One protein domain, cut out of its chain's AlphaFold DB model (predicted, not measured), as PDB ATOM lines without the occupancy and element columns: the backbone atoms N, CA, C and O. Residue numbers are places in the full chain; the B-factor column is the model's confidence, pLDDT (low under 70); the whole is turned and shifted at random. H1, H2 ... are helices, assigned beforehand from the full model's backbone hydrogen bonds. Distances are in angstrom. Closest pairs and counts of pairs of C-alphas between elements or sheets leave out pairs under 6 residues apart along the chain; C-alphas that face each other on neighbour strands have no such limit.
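This is residues 43 to 108 of the 648 residues of an uncharacterized protein of Hypholoma sublateritium (strain FD-334 SS-4) (UniProt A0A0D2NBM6). H4 packs on H3 and the short H2, and the long H1 lies along the other side of these two; a loop, residues 81 to 94, forms the end opposite H1. The printed part has 66 residues, with H1, H2, H3 and H4 in chain order and no named strand: all helix. It is compact, radius of gyration of the C-alphas 10.8 A, spanning 29 by 25 by 17 A.

H1, residues 43 to 57, begins at C-alpha 43 (117.723, 116.811, 81.587) and is 21.0 A long. H2 is residues 62 to 66, 6.1 A; H3 is residues 71 to 80, 14.1 A. H4, residues 95 to 108, 20.2 A, ends at C-alpha 108 (118.832, 123.913, 110.007).

H1 touches H3 at a steep tilt of 60 degrees, closest C-alphas Arg 48 and Val 73, 5.9 A. H4 touches H3, closest C-alphas Arg 71 and Arg 95, 4.7 A. Every O i to N i+4 pair in the four helices is within hydrogen-bond range.

The printed part has no cut. The link H3 to H4 is long; pLDDT is under 70 at residues 43 to 46, 60, 86 to 93 and 108.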
ATOM      1  N   LYS A  43     118.143 115.524  81.025       60.12
ATOM      2  CA  LYS A  43     117.723 116.811  81.587       60.12
ATOM      3  C   LYS A  43     117.502 116.742  83.104       60.12
ATOM      4  O   LYS A  43     118.065 117.562  83.821       60.12
ATOM      5  N   GLU A  44     116.773 115.742  83.600       58.75
ATOM      6  CA  GLU A  44     116.558 115.531  85.040       58.75
ATOM      7  C   GLU A  44     117.879 115.259  85.786       58.75
ATOM      8  O   GLU A  44     118.061 115.735  86.904       58.75
ATOM      9  N   ASP A  45     118.856 114.570  85.178       63.38
ATOM     10  CA  ASP A  45     120.176 114.369  85.800       63.38
ATOM     11  C   ASP A  45     120.997 115.665  85.907       63.38
ATOM     12  O   ASP A  45     121.666 115.921  86.914       63.38
ATOM     13  N   LEU A  46     120.918 116.518  84.883       69.25
ATOM     14  CA  LEU A  46     121.558 117.831  84.882       69.25
ATOM     15  C   LEU A  46     120.902 118.777  85.896       69.25
ATOM     16  O   LEU A  46     121.602 119.472  86.638       69.25
ATOM     17  N   ASP A  47     119.573 118.782  85.958       73.25
ATOM     18  CA  ASP A  47     118.810 119.633  86.866       73.25
ATOM     19  C   ASP A  47     118.982 119.204  88.327       73.25
ATOM     20  O   ASP A  47     119.137 120.067  89.193       73.25
ATOM     21  N   ARG A  48     119.126 117.899  88.603       74.88
ATOM     22  CA  ARG A  48     119.552 117.392  89.921       74.88
ATOM     23  C   ARG A  48     120.913 117.949  90.335       74.88
ATOM     24  O   ARG A  48     121.043 118.501  91.427       74.88
ATOM     25  N   LYS A  49     121.921 117.885  89.457       74.12
ATOM     26  CA  LYS A  49     123.266 118.431  89.737       74.12
ATOM     27  C   LYS A  49     123.236 119.942  89.966       74.12
ATOM     28  O   LYS A  49     123.914 120.437  90.865       74.12
ATOM     29  N   LYS A  50     122.442 120.680  89.184       78.25
ATOM     30  CA  LYS A  50     122.251 122.128  89.370       78.25
ATOM     31  C   LYS A  50     121.564 122.443  90.698       78.25
ATOM     32  O   LYS A  50     122.010 123.352  91.388       78.25
ATOM     33  N   CYS A  51     120.541 121.681  91.076       78.75
ATOM     34  CA  CYS A  51     119.820 121.892  92.326       78.75
ATOM     35  C   CYS A  51     120.699 121.589  93.553       78.75
ATOM     36  O   CYS A  51     120.691 122.353  94.510       78.75
ATOM     37  N   ILE A  52     121.552 120.558  93.500       77.50
ATOM     38  CA  ILE A  52     122.552 120.295  94.553       77.50
ATOM     39  C   ILE A  52     123.570 121.444  94.651       77.50
ATOM     40  O   ILE A  52     123.894 121.889  95.750       77.50
ATOM     41  N   LYS A  53     124.048 121.980  93.516       79.75
ATOM     42  CA  LYS A  53     124.918 123.174  93.506       79.75
ATOM     43  C   LYS A  53     124.218 124.411  94.079       79.75
ATOM     44  O   LYS A  53     124.874 125.238  94.701       79.75
ATOM     45  N   LEU A  54     122.913 124.548  93.855       82.25
ATOM     46  CA  LEU A  54     122.099 125.650  94.368       82.25
ATOM     47  C   LEU A  54     121.939 125.572  95.892       82.25
ATOM     48  O   LEU A  54     122.090 126.594  96.551       82.25
ATOM     49  N   LEU A  55     121.719 124.371  96.440       81.19
ATOM     50  CA  LEU A  55     121.648 124.139  97.888       81.19
ATOM     51  C   LEU A  55     122.964 124.495  98.589       81.19
ATOM     52  O   LEU A  55     122.946 125.191  99.597       81.19
ATOM     53  N   ARG A  56     124.106 124.125  97.994       76.38
ATOM     54  CA  ARG A  56     125.443 124.473  98.515       76.38
ATOM     55  C   ARG A  56     125.753 125.973  98.506       76.38
ATOM     56  O   ARG A  56     126.598 126.414  99.268       76.38
ATOM     57  N   LYS A  57     125.134 126.744  97.606       79.19
ATOM     58  CA  LYS A  57     125.348 128.197  97.498       79.19
ATOM     59  C   LYS A  57     124.449 129.015  98.431       79.19
ATOM     60  O   LYS A  57     124.682 130.211  98.537       79.19
ATOM     61  N   ASP A  58     123.417 128.390  98.998       76.50
ATOM     62  CA  ASP A  58     122.412 128.975  99.898       76.50
ATOM     63  C   ASP A  58     122.021 130.441  99.582       76.50
ATOM     64  O   ASP A  58     122.238 131.353 100.379       76.50
ATOM     65  N   PRO A  59     121.493 130.730  98.375       77.56
ATOM     66  CA  PRO A  59     121.128 132.093  98.006       77.56
ATOM     67  C   PRO A  59     119.919 132.601  98.820       77.56
ATOM     68  O   PRO A  59     119.021 131.816  99.123       77.56
ATOM     69  N   PRO A  60     119.780 133.925  99.041       68.19
ATOM     70  CA  PRO A  60     118.707 134.511  99.864       68.19
ATOM     71  C   PRO A  60     117.273 134.221  99.372       68.19
ATOM     72  O   PRO A  60     116.319 134.337 100.129       68.19
ATOM     73  N   GLU A  61     117.106 133.796  98.115       82.19
ATOM     74  CA  GLU A  61     115.822 133.397  97.516       82.19
ATOM     75  C   GLU A  61     115.742 131.880  97.248       82.19
ATOM     76  O   GLU A  61     115.132 131.439  96.267       82.19
ATOM     77  N   LEU A  62     116.408 131.060  98.068       82.81
ATOM     78  CA  LEU A  62     116.537 129.614  97.856       82.81
ATOM     79  C   LEU A  62     115.185 128.929  97.600       82.81
ATOM     80  O   LEU A  62     115.057 128.189  96.628       82.81
ATOM     81  N   LEU A  63     114.155 129.233  98.395       82.31
ATOM     82  CA  LEU A  63     112.821 128.641  98.242       82.31
ATOM     83  C   LEU A  63     112.204 128.908  96.854       82.31
ATOM     84  O   LEU A  63     111.714 127.987  96.201       82.31
ATOM     85  N   PHE A  64     112.279 130.147  96.362       81.75
ATOM     86  CA  PHE A  64     111.750 130.514  95.043       81.75
ATOM     87  C   PHE A  64     112.553 129.890  93.902       81.75
ATOM     88  O   PHE A  64     111.994 129.532  92.864       81.75
ATOM     89  N   LYS A  65     113.864 129.713  94.092       83.25
ATOM     90  CA  LYS A  65     114.721 129.029  93.118       83.25
ATOM     91  C   LYS A  65     114.487 127.515  93.103       83.25
ATOM     92  O   LYS A  65     114.557 126.927  92.029       83.25
ATOM     93  N   LEU A  66     114.136 126.902  94.237       82.88
ATOM     94  CA  LEU A  66     113.753 125.487  94.321       82.88
ATOM     95  C   LEU A  66     112.443 125.195  93.575       82.88
ATOM     96  O   LEU A  66     112.338 124.171  92.905       82.88
ATOM     97  N   LEU A  67     111.477 126.119  93.600       83.81
ATOM     98  CA  LEU A  67     110.201 125.977  92.881       83.81
ATOM     99  C   LEU A  67     110.336 125.960  91.347       83.81
ATOM    100  O   LEU A  67     109.393 125.560  90.664       83.81
ATOM    101  N   ARG A  68     111.495 126.363  90.801       83.56
ATOM    102  CA  ARG A  68     111.800 126.257  89.362       83.56
ATOM    103  C   ARG A  68     112.118 124.825  88.923       83.56
ATOM    104  O   ARG A  68     112.133 124.564  87.723       83.56
ATOM    105  N   TYR A  69     112.381 123.916  89.863       81.12
ATOM    106  CA  TYR A  69     112.644 122.509  89.577       81.12
ATOM    107  C   TYR A  69     111.358 121.682  89.590       81.12
ATOM    108  O   TYR A  69     110.409 121.970  90.321       81.12
ATOM    109  N   ASP A  70     111.336 120.628  88.774       76.94
ATOM    110  CA  ASP A  70     110.220 119.689  88.733       76.94
ATOM    111  C   ASP A  70     110.039 118.985  90.090       76.94
ATOM    112  O   ASP A  70     111.007 118.722  90.816       76.94
ATOM    113  N   ARG A  71     108.793 118.627  90.420       77.88
ATOM    114  CA  ARG A  71     108.451 117.860  91.624       77.88
ATOM    115  C   ARG A  71     109.311 116.599  91.758       77.88
ATOM    116  O   ARG A  71     109.702 116.272  92.873       77.88
ATOM    117  N   ARG A  72     109.626 115.909  90.657       72.81
ATOM    118  CA  ARG A  72     110.462 114.693  90.659       72.81
ATOM    119  C   ARG A  72     111.892 114.961  91.127       72.81
ATOM    120  O   ARG A  72     112.436 114.184  91.906       72.81
ATOM    121  N   VAL A  73     112.482 116.078  90.700       78.81
ATOM    122  CA  VAL A  73     113.837 116.493  91.101       78.81
ATOM    123  C   VAL A  73     113.869 116.821  92.594       78.81
ATOM    124  O   VAL A  73     114.768 116.373  93.299       78.81
ATOM    125  N   LEU A  74     112.862 117.546  93.091       78.56
ATOM    126  CA  LEU A  74     112.747 117.879  94.515       78.56
ATOM    127  C   LEU A  74     112.475 116.639  95.373       78.56
ATOM    128  O   LEU A  74     113.088 116.474  96.422       78.56
ATOM    129  N   TYR A  75     111.613 115.735  94.907       75.81
ATOM    130  CA  TYR A  75     111.354 114.460  95.571       75.81
ATOM    131  C   TYR A  75     112.637 113.637  95.699       75.81
ATOM    132  O   TYR A  75     112.954 113.167  96.788       75.81
ATOM    133  N   TYR A  76     113.422 113.538  94.622       75.12
ATOM    134  CA  TYR A  76     114.715 112.860  94.650       75.12
ATOM    135  C   TYR A  76     115.668 113.483  95.672       75.12
ATOM    136  O   TYR A  76     116.350 112.758  96.384       75.12
ATOM    137  N   ILE A  77     115.719 114.813  95.774       76.19
ATOM    138  CA  ILE A  77     116.563 115.494  96.766       76.19
ATOM    139  C   ILE A  77     116.103 115.175  98.186       76.19
ATOM    140  O   ILE A  77     116.945 114.886  99.032       76.19
ATOM    141  N   CYS A  78     114.793 115.152  98.439       75.81
ATOM    142  CA  CYS A  78     114.273 114.713  99.729       75.81
ATOM    143  C   CYS A  78     114.654 113.261 100.033       75.81
ATOM    144  O   CYS A  78     115.023 112.966 101.159       75.81
ATOM    145  N   VAL A  79     114.610 112.360  99.044       71.62
ATOM    146  CA  VAL A  79     115.038 110.961  99.217       71.62
ATOM    147  C   VAL A  79     116.541 110.881  99.488       71.62
ATOM    148  O   VAL A  79     116.968 110.166 100.386       71.62
ATOM    149  N   PHE A  80     117.342 111.634  98.735       72.38
ATOM    150  CA  PHE A  80     118.801 111.596  98.799       72.38
ATOM    151  C   PHE A  80     119.356 112.118 100.131       72.38
ATOM    152  O   PHE A  80     120.322 111.565 100.643       72.38
ATOM    153  N   TYR A  81     118.742 113.164 100.693       72.19
ATOM    154  CA  TYR A  81     119.139 113.770 101.970       72.19
ATOM    155  C   TYR A  81     118.246 113.346 103.154       72.19
ATOM    156  O   TYR A  81     118.322 113.949 104.220       72.19
ATOM    157  N   ASP A  82     117.385 112.341 102.965       72.25
ATOM    158  CA  ASP A  82     116.392 111.854 103.939       72.25
ATOM    159  C   ASP A  82     115.518 112.958 104.585       72.25
ATOM    160  O   ASP A  82     115.226 112.964 105.782       72.25
ATOM    161  N   ILE A  83     115.074 113.922 103.775       76.25
ATOM    162  CA  ILE A  83     114.295 115.084 104.215       76.25
ATOM    163  C   ILE A  83     112.815 114.704 104.306       76.25
ATOM    164  O   ILE A  83     112.084 114.692 103.310       76.25
ATOM    165  N   LYS A  84     112.357 114.426 105.527       78.06
ATOM    166  CA  LYS A  84     110.963 114.082 105.838       78.06
ATOM    167  C   LYS A  84     110.223 115.264 106.465       78.06
ATOM    168  O   LYS A  84     110.789 116.047 107.227       78.06
ATOM    169  N   ALA A  85     108.934 115.388 106.155       71.62
ATOM    170  CA  ALA A  85     108.053 116.320 106.854       71.62
ATOM    171  C   ALA A  85     107.843 115.854 108.309       71.62
ATOM    172  O   ALA A  85     107.804 114.652 108.577       71.62
ATOM    173  N   ARG A  86     107.695 116.793 109.254       60.03
ATOM    174  CA  ARG A  86     107.456 116.466 110.672       60.03
ATOM    175  C   ARG A  86     106.198 115.597 110.801       60.03
ATOM    176  O   ARG A  86     105.129 116.042 110.408       60.03
ATOM    177  N   GLY A  87     106.346 114.390 111.351       60.53
ATOM    178  CA  GLY A  87     105.245 113.443 111.573       60.53
ATOM    179  C   GLY A  87     105.037 112.393 110.473       60.53
ATOM    180  O   GLY A  87     104.214 111.504 110.658       60.53
ATOM    181  N   HIS A  88     105.789 112.430 109.365       61.09
ATOM    182  CA  HIS A  88     105.631 111.464 108.272       61.09
ATOM    183  C   HIS A  88     106.789 110.455 108.187       61.09
ATOM    184  O   HIS A  88     107.958 110.833 108.121       61.09
ATOM    185  N   ASN A  89     106.448 109.163 108.097       56.66
ATOM    186  CA  ASN A  89     107.409 108.065 107.889       56.66
ATOM    187  C   ASN A  89     107.886 107.936 106.431       56.66
ATOM    188  O   ASN A  89     108.868 107.249 106.155       56.66
ATOM    189  N   THR A  90     107.205 108.599 105.498       58.03
ATOM    190  CA  THR A  90     107.502 108.585 104.062       58.03
ATOM    191  C   THR A  90     107.536 110.004 103.508       58.03
ATOM    192  O   THR A  90     106.882 110.905 104.029       58.03
ATOM    193  N   ILE A  91     108.282 110.216 102.423       69.75
ATOM    194  CA  ILE A  91     108.349 111.517 101.751       69.75
ATOM    195  C   ILE A  91     107.048 111.719 100.976       69.75
ATOM    196  O   ILE A  91     106.789 111.038  99.987       69.75
ATOM    197  N   VAL A  92     106.215 112.651 101.429       57.50
ATOM    198  CA  VAL A  92     104.929 112.974 100.802       57.50
ATOM    199  C   VAL A  92     104.816 114.490 100.691       57.50
ATOM    200  O   VAL A  92     105.233 115.222 101.587       57.50
ATOM    201  N   GLY A  93     104.306 114.973  99.559       68.38
ATOM    202  CA  GLY A  93     104.118 116.402  99.341       68.38
ATOM    203  C   GLY A  93     103.961 116.808  97.877       68.38
ATOM    204  O   GLY A  93     104.454 116.149  96.948       68.38
ATOM    205  N   THR A  94     103.273 117.930  97.681       70.50
ATOM    206  CA  THR A  94     103.251 118.694  96.429       70.50
ATOM    207  C   THR A  94     104.608 119.371  96.200       70.50
ATOM    208  O   THR A  94     105.473 119.390  97.082       70.50
ATOM    209  N   ARG A  95     104.825 119.946  95.007       76.06
ATOM    210  CA  ARG A  95     106.084 120.636  94.656       76.06
ATOM    211  C   ARG A  95     106.485 121.680  95.708       76.06
ATOM    212  O   ARG A  95     107.656 121.781  96.062       76.06
ATOM    213  N   TRP A  96     105.504 122.413  96.235       78.44
ATOM    214  CA  TRP A  96     105.710 123.435  97.260       78.44
ATOM    215  C   TRP A  96     106.113 122.849  98.617       78.44
ATOM    216  O   TRP A  96     107.051 123.344  99.240       78.44
ATOM    217  N   ILE A  97     105.465 121.762  99.049       77.56
ATOM    218  CA  ILE A  97     105.778 121.089 100.319       77.56
ATOM    219  C   ILE A  97     107.208 120.534 100.288       77.56
ATOM    220  O   ILE A  97     107.971 120.743 101.230       77.56
ATOM    221  N   LEU A  98     107.607 119.897  99.181       80.12
ATOM    222  CA  LEU A  98     108.964 119.370  99.015       80.12
ATOM    223  C   LEU A  98     110.011 120.493  99.027       80.12
ATOM    224  O   LEU A  98     110.976 120.409  99.780       80.12
ATOM    225  N   ALA A  99     109.794 121.580  98.275       82.88
ATOM    226  CA  ALA A  99     110.692 122.739  98.280       82.88
ATOM    227  C   ALA A  99     110.807 123.386  99.673       82.88
ATOM    228  O   ALA A  99     111.899 123.766 100.094       82.88
ATOM    229  N   THR A 100     109.697 123.468 100.410       82.31
ATOM    230  CA  THR A 100     109.648 124.042 101.763       82.31
ATOM    231  C   THR A 100     110.393 123.176 102.775       82.31
ATOM    232  O   THR A 100     111.111 123.705 103.621       82.31
ATOM    233  N   ASN A 101     110.259 121.852 102.684       82.25
ATOM    234  CA  ASN A 101     110.992 120.925 103.543       82.25
ATOM    235  C   ASN A 101     112.497 120.981 103.263       82.25
ATOM    236  O   ASN A 101     113.279 121.040 104.207       82.25
ATOM    237  N   ILE A 102     112.893 121.048 101.987       84.06
ATOM    238  CA  ILE A 102     114.297 121.215 101.583       84.06
ATOM    239  C   ILE A 102     114.863 122.540 102.103       84.06
ATOM    240  O   ILE A 102     115.961 122.558 102.647       84.06
ATOM    241  N   PHE A 103     114.116 123.640 101.978       83.81
ATOM    242  CA  PHE A 103     114.532 124.947 102.488       83.81
ATOM    243  C   PHE A 103     114.733 124.924 104.008       83.81
ATOM    244  O   PHE A 103     115.794 125.307 104.488       83.81
ATOM    245  N   LYS A 104     113.752 124.403 104.759       82.00
ATOM    246  CA  LYS A 104     113.840 124.271 106.221       82.00
ATOM    247  C   LYS A 104     115.027 123.410 106.643       82.00
ATOM    248  O   LYS A 104     115.723 123.788 107.575       82.00
ATOM    249  N   TRP A 105     115.259 122.298 105.943       82.75
ATOM    250  CA  TRP A 105     116.404 121.422 106.171       82.75
ATOM    251  C   TRP A 105     117.734 122.144 105.921       82.75
ATOM    252  O   TRP A 105     118.611 122.098 106.776       82.75
ATOM    253  N   ASN A 106     117.862 122.881 104.812       79.94
ATOM    254  CA  ASN A 106     119.086 123.621 104.488       79.94
ATOM    255  C   ASN A 106     119.386 124.707 105.535       79.94
ATOM    256  O   ASN A 106     120.530 124.876 105.942       79.94
ATOM    257  N   SER A 107     118.348 125.398 106.020       71.19
ATOM    258  CA  SER A 107     118.486 126.410 107.073       71.19
ATOM    259  C   SER A 107     118.872 125.821 108.433       71.19
ATOM    260  O   SER A 107     119.581 126.480 109.180       71.19
ATOM    261  N   THR A 108     118.439 124.597 108.759       65.06
ATOM    262  CA  THR A 108     118.832 123.913 110.007       65.06
ATOM    263  C   THR A 108     120.218 123.273 109.945       65.06
ATOM    264  O   THR A 108     120.884 123.177 110.968       65.06
TER     265      THR A 108